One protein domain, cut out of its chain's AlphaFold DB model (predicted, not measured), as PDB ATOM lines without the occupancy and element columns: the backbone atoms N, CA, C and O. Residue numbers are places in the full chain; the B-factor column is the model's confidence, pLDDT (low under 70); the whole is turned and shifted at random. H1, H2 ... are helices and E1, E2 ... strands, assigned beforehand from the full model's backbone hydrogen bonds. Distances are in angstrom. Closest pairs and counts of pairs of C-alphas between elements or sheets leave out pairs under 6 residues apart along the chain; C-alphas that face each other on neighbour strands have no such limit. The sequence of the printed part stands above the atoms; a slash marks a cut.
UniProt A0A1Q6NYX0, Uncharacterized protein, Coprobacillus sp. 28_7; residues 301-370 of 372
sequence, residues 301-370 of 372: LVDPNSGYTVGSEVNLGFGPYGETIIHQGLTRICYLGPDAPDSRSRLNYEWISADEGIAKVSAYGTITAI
ATOM      1  N   LEU A 301     261.839 275.366 111.174       94.81
ATOM      2  CA  LEU A 301     261.355 276.285 110.147       94.81
ATOM      3  C   LEU A 301     262.496 277.200 109.692       94.81
ATOM      4  O   LEU A 301     262.969 278.036 110.462       94.81
ATOM      5  N   VAL A 302     262.935 277.066 108.443       96.31
ATOM      6  CA  VAL A 302     264.024 277.879 107.880       96.31
ATOM      7  C   VAL A 302     263.448 279.104 107.185       96.31
ATOM      8  O   VAL A 302     262.622 278.958 106.293       96.31
ATOM      9  N   ASP A 303     263.867 280.307 107.588       96.62
ATOM     10  CA  ASP A 303     263.430 281.589 107.011       96.62
ATOM     11  C   ASP A 303     261.929 281.593 106.637       96.62
ATOM     12  O   ASP A 303     261.587 281.637 105.455       96.62
ATOM     13  N   PRO A 304     261.005 281.464 107.607       93.94
ATOM     14  CA  PRO A 304     259.658 280.956 107.336       93.94
ATOM     15  C   PRO A 304     258.780 281.867 106.468       93.94
ATOM     16  O   PRO A 304     257.981 281.369 105.679       93.94
ATOM     17  N   ASN A 305     258.859 283.190 106.634       94.00
ATOM     18  CA  ASN A 305     258.158 284.182 105.807       94.00
ATOM     19  C   ASN A 305     258.647 285.610 106.118       94.00
ATOM     20  O   ASN A 305     259.480 285.822 107.001       94.00
ATOM     21  N   SER A 306     258.082 286.599 105.420       91.50
ATOM     22  CA  SER A 306     258.428 288.023 105.531       91.50
ATOM     23  C   SER A 306     258.147 288.661 106.899       91.50
ATOM     24  O   SER A 306     258.598 289.777 107.145       91.50
ATOM     25  N   GLY A 307     257.418 287.984 107.791       91.56
ATOM     26  CA  GLY A 307     257.181 288.433 109.166       91.56
ATOM     27  C   GLY A 307     258.327 288.130 110.138       91.56
ATOM     28  O   GLY A 307     258.260 288.546 111.293       91.56
ATOM     29  N   TYR A 308     259.362 287.412 109.697       92.31
ATOM     30  CA  TYR A 308     260.489 286.979 110.523       92.31
ATOM     31  C   TYR A 308     261.791 287.638 110.075       92.31
ATOM     32  O   TYR A 308     261.945 288.049 108.927       92.31
ATOM     33  N   THR A 309     262.771 287.697 110.981       94.06
ATOM     34  CA  THR A 309     264.150 287.964 110.557       94.06
ATOM     35  C   THR A 309     264.643 286.757 109.770       94.06
ATOM     36  O   THR A 309     264.601 285.638 110.284       94.06
ATOM     37  N   VAL A 310     265.107 286.983 108.546       96.69
ATOM     38  CA  VAL A 310     265.638 285.938 107.666       96.69
ATOM     39  C   VAL A 310     267.127 286.134 107.411       96.69
ATOM     40  O   VAL A 310     267.674 287.213 107.658       96.69
ATOM     41  N   GLY A 311     267.796 285.078 106.957       97.25
ATOM     42  CA  GLY A 311     269.209 285.119 106.604       97.25
ATOM     43  C   GLY A 311     269.506 285.939 105.345       97.25
ATOM     44  O   GLY A 311     268.606 286.408 104.639       97.25
ATOM     45  N   SER A 312     270.793 286.143 105.056       97.81
ATOM     46  CA  SER A 312     271.230 286.917 103.889       97.81
ATOM     47  C   SER A 312     270.880 286.245 102.561       97.81
ATOM     48  O   SER A 312     270.705 286.949 101.573       97.81
ATOM     49  N   GLU A 313     270.725 284.921 102.539       98.00
ATOM     50  CA  GLU A 313     270.264 284.163 101.371       98.00
ATOM     51  C   GLU A 313     268.918 284.695 100.849       98.00
ATOM     52  O   GLU A 313     268.769 284.999  99.665       98.00
ATOM     53  N   VAL A 314     267.957 284.885 101.759       97.38
ATOM     54  CA  VAL A 314     266.616 285.382 101.430       97.38
ATOM     55  C   VAL A 314     266.601 286.906 101.320       97.38
ATOM     56  O   VAL A 314     266.054 287.445 100.360       97.38
ATOM     57  N   ASN A 315     267.244 287.617 102.254       96.69
ATOM     58  CA  ASN A 315     267.255 289.088 102.254       96.69
ATOM     59  C   ASN A 315     267.893 289.696 100.997       96.69
ATOM     60  O   ASN A 315     267.492 290.778 100.575       96.69
ATOM     61  N   LEU A 316     268.890 289.028 100.413       97.00
ATOM     62  CA  LEU A 316     269.553 289.481  99.186       97.00
ATOM     63  C   LEU A 316     268.913 288.896  97.914       97.00
ATOM     64  O   LEU A 316     269.351 289.225  96.814       97.00
ATOM     65  N   GLY A 317     267.873 288.065  98.048       95.25
ATOM     66  CA  GLY A 317     267.117 287.507  96.927       95.25
ATOM     67  C   GLY A 317     267.798 286.351  96.189       95.25
ATOM     68  O   GLY A 317     267.442 286.094  95.039       95.25
ATOM     69  N   PHE A 318     268.757 285.659  96.813       96.38
ATOM     70  CA  PHE A 318     269.416 284.484  96.222       96.38
ATOM     71  C   PHE A 318     268.602 283.195  96.385       96.38
ATOM     72  O   PHE A 318     268.695 282.310  95.535       96.38
ATOM     73  N   GLY A 319     267.750 283.116  97.412       95.00
ATOM     74  CA  GLY A 319     266.883 281.966  97.658       95.00
ATOM     75  C   GLY A 319     265.518 282.351  98.242       95.00
ATOM     76  O   GLY A 319     265.379 283.423  98.835       95.00
ATOM     77  N   PRO A 320     264.483 281.502  98.096       96.88
ATOM     78  CA  PRO A 320     263.173 281.771  98.678       96.88
ATOM     79  C   PRO A 320     263.101 281.408 100.172       96.88
ATOM     80  O   PRO A 320     263.957 280.693 100.704       96.88
ATOM     81  N   TYR A 321     262.056 281.912 100.841       97.06
ATOM     82  CA  TYR A 321     261.645 281.518 102.197       97.06
ATOM     83  C   TYR A 321     261.385 280.004 102.274       97.06
ATOM     84  O   TYR A 321     260.915 279.422 101.299       97.06
ATOM     85  N   GLY A 322     261.652 279.371 103.419       95.12
ATOM     86  CA  GLY A 322     261.373 277.943 103.643       95.12
ATOM     87  C   GLY A 322     262.396 276.961 103.064       95.12
ATOM     88  O   GLY A 322     262.441 275.815 103.502       95.12
ATOM     89  N   GLU A 323     263.222 277.384 102.107       95.50
ATOM     90  CA  GLU A 323     264.213 276.507 101.473       95.50
ATOM     91  C   GLU A 323     265.470 276.300 102.330       95.50
ATOM     92  O   GLU A 323     265.817 277.115 103.185       95.50
ATOM     93  N   THR A 324     266.199 275.216 102.058       94.06
ATOM     94  CA  THR A 324     267.399 274.817 102.816       94.06
ATOM     95  C   THR A 324     268.713 275.025 102.061       94.06
ATOM     96  O   THR A 324     269.783 274.894 102.651       94.06
ATOM     97  N   ILE A 325     268.662 275.389 100.775       94.25
ATOM     98  CA  ILE A 325     269.855 275.687  99.970       94.25
ATOM     99  C   ILE A 325     270.436 277.040 100.391       94.25
ATOM    100  O   ILE A 325     269.707 278.033 100.447       94.25
ATOM    101  N   ILE A 326     271.744 277.083 100.656       95.38
ATOM    102  CA  ILE A 326     272.482 278.289 101.057       95.38
ATOM    103  C   ILE A 326     273.700 278.444 100.146       95.38
ATOM    104  O   ILE A 326     274.485 277.507 100.004       95.38
ATOM    105  N   HIS A 327     273.886 279.619  99.549       95.88
ATOM    106  CA  HIS A 327     275.104 279.926  98.809       95.88
ATOM    107  C   HIS A 327     276.268 280.197  99.770       95.88
ATOM    108  O   HIS A 327     276.094 280.772 100.846       95.88
ATOM    109  N   GLN A 328     277.480 279.809  99.363       96.56
ATOM    110  CA  GLN A 328     278.694 280.016 100.154       96.56
ATOM    111  C   GLN A 328     278.837 281.484 100.596       96.56
ATOM    112  O   GLN A 328     278.716 282.406  99.791       96.56
ATOM    113  N   GLY A 329     279.119 281.698 101.883       95.81
ATOM    114  CA  GLY A 329     279.242 283.021 102.496       95.81
ATOM    115  C   GLY A 329     277.912 283.668 102.898       95.81
ATOM    116  O   GLY A 329     277.935 284.724 103.532       95.81
ATOM    117  N   LEU A 330     276.769 283.060 102.565       97.75
ATOM    118  CA  LEU A 330     275.447 283.527 102.976       97.75
ATOM    119  C   LEU A 330     274.918 282.749 104.184       97.75
ATOM    120  O   LEU A 330     275.468 281.728 104.608       97.75
ATOM    121  N   THR A 331     273.848 283.286 104.767       97.94
ATOM    122  CA  THR A 331     273.201 282.744 105.954       97.94
ATOM    123  C   THR A 331     271.735 282.423 105.718       97.94
ATOM    124  O   THR A 331     271.062 283.087 104.925       97.94
ATOM    125  N   ARG A 332     271.238 281.450 106.482       98.00
ATOM    126  CA  ARG A 332     269.810 281.200 106.723       98.00
ATOM    127  C   ARG A 332     269.537 281.135 108.215       98.00
ATOM    128  O   ARG A 332     270.441 280.850 109.004       98.00
ATOM    129  N   ILE A 333     268.308 281.429 108.621       96.81
ATOM    130  CA  ILE A 333     267.921 281.446 110.031       96.81
ATOM    131  C   ILE A 333     266.884 280.360 110.299       96.81
ATOM    132  O   ILE A 333     265.796 280.364 109.726       96.81
ATOM    133  N   CYS A 334     267.208 279.470 111.229       96.00
ATOM    134  CA  CYS A 334     266.309 278.444 111.725       96.00
ATOM    135  C   CYS A 334     265.461 278.962 112.892       96.00
ATOM    136  O   CYS A 334     265.930 279.696 113.772       96.00
ATOM    137  N   TYR A 335     264.204 278.538 112.902       94.00
ATOM    138  CA  TYR A 335     263.225 278.735 113.961       94.00
ATOM    139  C   TYR A 335     262.666 277.388 114.409       94.00
ATOM    140  O   TYR A 335     262.714 276.404 113.678       94.00
ATOM    141  N   LEU A 336     262.140 277.361 115.630       95.06
ATOM    142  CA  LEU A 336     261.488 276.183 116.187       95.06
ATOM    143  C   LEU A 336     260.062 276.089 115.637       95.06
ATOM    144  O   LEU A 336     259.346 277.094 115.595       95.06
ATOM    145  N   GLY A 337     259.662 274.890 115.227       93.25
ATOM    146  CA  GLY A 337     258.298 274.567 114.848       93.25
ATOM    147  C   GLY A 337     257.320 274.704 116.020       93.25
ATOM    148  O   GLY A 337     257.720 274.753 117.189       93.25
ATOM    149  N   PRO A 338     256.012 274.789 115.731       91.19
ATOM    150  CA  PRO A 338     254.980 274.905 116.762       91.19
ATOM    151  C   PRO A 338     254.867 273.655 117.651       91.19
ATOM    152  O   PRO A 338     254.297 273.730 118.736       91.19
ATOM    153  N   ASP A 339     255.395 272.526 117.190       92.38
ATOM    154  CA  ASP A 339     255.460 271.231 117.860       92.38
ATOM    155  C   ASP A 339     256.723 271.049 118.725       92.38
ATOM    156  O   ASP A 339     256.867 270.024 119.398       92.38
ATOM    157  N   ALA A 340     257.617 272.044 118.755       92.31
ATOM    158  CA  ALA A 340     258.797 272.023 119.606       92.31
ATOM    159  C   ALA A 340     258.419 272.000 121.101       92.31
ATOM    160  O   ALA A 340     257.544 272.768 121.518       92.31
ATOM    161  N   PRO A 341     259.117 271.201 121.938       90.31
ATOM    162  CA  PRO A 341     258.860 271.133 123.380       90.31
ATOM    163  C   PRO A 341     258.861 272.498 124.088       90.31
ATOM    164  O   PRO A 341     258.090 272.719 125.020       90.31
ATOM    165  N   ASP A 342     259.711 273.424 123.635       89.62
ATOM    166  CA  ASP A 342     259.777 274.806 124.092       89.62
ATOM    167  C   ASP A 342     260.024 275.778 122.925       89.62
ATOM    168  O   ASP A 342     261.119 276.289 122.713       89.62
ATOM    169  N   SER A 343     258.974 276.118 122.182       88.31
ATOM    170  CA  SER A 343     259.058 277.067 121.062       88.31
ATOM    171  C   SER A 343     259.328 278.531 121.464       88.31
ATOM    172  O   SER A 343     259.425 279.398 120.594       88.31
ATOM    173  N   ARG A 344     259.471 278.852 122.763       87.12
ATOM    174  CA  ARG A 344     259.607 280.243 123.241       87.12
ATOM    175  C   ARG A 344     260.964 280.859 122.919       87.12
ATOM    176  O   ARG A 344     261.055 282.077 122.778       87.12
ATOM    177  N   SER A 345     262.025 280.053 122.866       90.00
ATOM    178  CA  SER A 345     263.384 280.557 122.672       90.00
ATOM    179  C   SER A 345     264.303 279.523 122.037       90.00
ATOM    180  O   SER A 345     264.514 278.442 122.576       90.00
ATOM    181  N   ARG A 346     264.962 279.916 120.942       90.62
ATOM    182  CA  ARG A 346     266.022 279.126 120.291       90.62
ATOM    183  C   ARG A 346     267.250 278.918 121.172       90.62
ATOM    184  O   ARG A 346     267.985 277.973 120.934       90.62
ATOM    185  N   LEU A 347     267.452 279.778 122.173       91.19
ATOM    186  CA  LEU A 347     268.558 279.667 123.129       91.19
ATOM    187  C   LEU A 347     268.342 278.560 124.166       91.19
ATOM    188  O   LEU A 347     269.262 278.250 124.912       91.19
ATOM    189  N   ASN A 348     267.141 277.976 124.226       90.56
ATOM    190  CA  ASN A 348     266.874 276.816 125.075       90.56
ATOM    191  C   ASN A 348     267.348 275.507 124.420       90.56
ATOM    192  O   ASN A 348     267.164 274.439 124.995       90.56
ATOM    193  N   TYR A 349     267.932 275.598 123.223       89.62
ATOM    194  CA  TYR A 349     268.413 274.481 122.431       89.62
ATOM    195  C   TYR A 349     269.870 274.700 122.055       89.62
ATOM    196  O   TYR A 349     270.304 275.826 121.795       89.62
ATOM    197  N   GLU A 350     270.605 273.599 121.978       88.00
ATOM    198  CA  GLU A 350     271.937 273.574 121.397       88.00
ATOM    199  C   GLU A 350     271.816 273.360 119.889       88.00
ATOM    200  O   GLU A 350     271.109 272.465 119.420       88.00
ATOM    201  N   TRP A 351     272.489 274.216 119.127       90.19
ATOM    202  CA  TRP A 351     272.546 274.136 117.675       90.19
ATOM    203  C   TRP A 351     273.929 273.646 117.285       90.19
ATOM    204  O   TRP A 351     274.923 274.271 117.654       90.19
ATOM    205  N   ILE A 352     273.987 272.546 116.541       86.38
ATOM    206  CA  ILE A 352     275.239 271.867 116.206       86.38
ATOM    207  C   ILE A 352     275.284 271.638 114.697       86.38
ATOM    208  O   ILE A 352     274.273 271.302 114.079       86.38
ATOM    209  N   SER A 353     276.458 271.844 114.104       87.94
ATOM    210  CA  SER A 353     276.731 271.436 112.729       87.94
ATOM    211  C   SER A 353     277.467 270.104 112.730       87.94
ATOM    212  O   SER A 353     278.413 269.923 113.492       87.94
ATOM    213  N   ALA A 354     277.064 269.198 111.843       83.00
ATOM    214  CA  ALA A 354     277.783 267.947 111.612       83.00
ATOM    215  C   ALA A 354     279.199 268.180 111.050       83.00
ATOM    216  O   ALA A 354     280.099 267.377 111.287       83.00
ATOM    217  N   ASP A 355     279.396 269.284 110.320       86.19
ATOM    218  CA  ASP A 355     280.678 269.672 109.739       86.19
ATOM    219  C   ASP A 355     280.820 271.201 109.737       86.19
ATOM    220  O   ASP A 355     280.285 271.906 108.876       86.19
ATOM    221  N   GLU A 356     281.567 271.725 110.712       88.69
ATOM    222  CA  GLU A 356     281.858 273.160 110.821       88.69
ATOM    223  C   GLU A 356     282.766 273.710 109.708       88.69
ATOM    224  O   GLU A 356     282.885 274.933 109.560       88.69
ATOM    225  N   GLY A 357     283.416 272.831 108.939       91.25
ATOM    226  CA  GLY A 357     284.155 273.182 107.731       91.25
ATOM    227  C   GLY A 357     283.224 273.547 106.577       91.25
ATOM    228  O   GLY A 357     283.530 274.481 105.839       91.25
ATOM    229  N   ILE A 358     282.067 272.884 106.480       92.38
ATOM    230  CA  ILE A 358     281.046 273.130 105.451       92.38
ATOM    231  C   ILE A 358     280.078 274.231 105.889       92.38
ATOM    232  O   ILE A 358     279.843 275.191 105.150       92.38
ATOM    233  N   ALA A 359     279.525 274.130 107.099       93.75
ATOM    234  CA  ALA A 359     278.556 275.087 107.615       93.75
ATOM    235  C   ALA A 359     278.707 275.275 109.122       93.75
ATOM    236  O   ALA A 359     278.870 274.318 109.867       93.75
ATOM    237  N   LYS A 360     278.587 276.513 109.597       95.12
ATOM    238  CA  LYS A 360     278.569 276.822 111.034       95.12
ATOM    239  C   LYS A 360     277.182 277.228 111.462       95.12
ATOM    240  O   LYS A 360     276.490 277.922 110.720       95.12
ATOM    241  N   VAL A 361     276.806 276.864 112.679       95.25
ATOM    242  CA  VAL A 361     275.551 277.303 113.279       95.25
ATOM    243  C   VAL A 361     275.835 278.057 114.572       95.25
ATOM    244  O   VAL A 361     276.678 277.668 115.372       95.25
ATOM    245  N   SER A 362     275.182 279.201 114.742       94.75
ATOM    246  CA  SER A 362     275.277 279.986 115.976       94.75
ATOM    247  C   SER A 362     274.268 279.508 117.021       94.75
ATOM    248  O   SER A 362     273.258 278.893 116.682       94.75
ATOM    249  N   ALA A 363     274.456 279.924 118.275       91.56
ATOM    250  CA  ALA A 363     273.497 279.686 119.361       91.56
ATOM    251  C   ALA A 363     272.076 280.223 119.075       91.56
ATOM    252  O   ALA A 363     271.114 279.815 119.716       91.56
ATOM    253  N   TYR A 364     271.918 281.133 118.109       91.69
ATOM    254  CA  TYR A 364     270.620 281.680 117.707       91.69
ATOM    255  C   TYR A 364     269.961 280.901 116.558       91.69
ATOM    256  O   TYR A 364     268.943 281.355 116.034       91.69
ATOM    257  N   GLY A 365     270.532 279.772 116.129       93.12
ATOM    258  CA  GLY A 365     270.046 278.998 114.984       93.12
ATOM    259  C   GLY A 365     270.337 279.648 113.627       93.12
ATOM    260  O   GLY A 365     269.681 279.335 112.640       93.12
ATOM    261  N   THR A 366     271.286 280.587 113.545       96.38
ATOM    262  CA  THR A 366     271.751 281.121 112.252       96.38
ATOM    263  C   THR A 366     272.806 280.200 111.665       96.38
ATOM    264  O   THR A 366     273.864 280.041 112.274       96.38
ATOM    265  N   ILE A 367     272.528 279.643 110.488       97.19
ATOM    266  CA  ILE A 367     273.441 278.813 109.703       97.19
ATOM    267  C   ILE A 367     274.216 279.714 108.745       97.19
ATOM    268  O   ILE A 367     273.623 280.571 108.093       97.19
ATOM    269  N   THR A 368     275.529 279.520 108.646       97.25
ATOM    270  CA  THR A 368     276.420 280.194 107.693       97.25
ATOM    271  C   THR A 368     277.134 279.148 106.850       97.25
ATOM    272  O   THR A 368     277.831 278.300 107.407       97.25
ATOM    273  N   ALA A 369     276.991 279.221 105.527       96.56
ATOM    274  CA  ALA A 369     277.721 278.351 104.608       96.56
ATOM    275  C   ALA A 369     279.173 278.833 104.463       96.56
ATOM    276  O   ALA A 369     279.415 280.000 104.148       96.56
ATOM    277  N   ILE A 370     280.141 277.946 104.692       95.75
ATOM    278  CA  ILE A 370     281.576 278.265 104.712       95.75
ATOM    279  C   ILE A 370     282.266 277.787 103.434       95.75
ATOM    280  O   ILE A 370     282.979 278.568 102.800       95.75
TER     281      ILE A 370
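What this domain is: This is residues 301 to 370 of the 372 residues of an uncharacterized protein of Coprobacillus sp. 28_7 (UniProt A0A1Q6NYX0). Little regular structure is here: a small sheet of three short strands, with H1, a short helix, near the start of edge strand E1, and long loops making up most of a flat whole. Residues 301 to 302 pair antiparallel with residues 334 to 335 of E1. The 70 printed residues hold H1, E1, E2 and E3 in that order; the sheet, E1 - E3 - E2, is antiparallel and the class mixed. It is compact, with a radius of gyration of the C-alphas of 11.8 A and spans of 31 by 29 by 14 A.

How they stand to each other: E3, residues 366 to 369, is the inner strand. E1, residues 331 to 336, is antiparallel to it at 145 degrees, with N 332 and O 367 3.0 A apart, within hydrogen-bond range. E2, residues 359 to 361, forms a hairpin with E3, at 167 degrees, with N 368 and O 360 2.8 A apart, within hydrogen-bond range. H1, residues 312 to 315, only grazes the sheet; its closest C-alphas to E1 are those of Ser 312 and Thr 331, 5.1 A apart. H1 is too short for an O i to N i+4 pair, and its one O i to N i+3 pair is not within range.

Where its parts are: H1 begins at C-alpha 312 (271.230, 286.917, 103.889). E1 is 16.9 A long and E3 10.1 A, ending at C-alpha 369 (277.721, 278.351, 104.608).

The domain as a whole: The links H1 to E1 and E1 to E2 are long. The printed part has no cut, and no printed residue is under 70 in pLDDT.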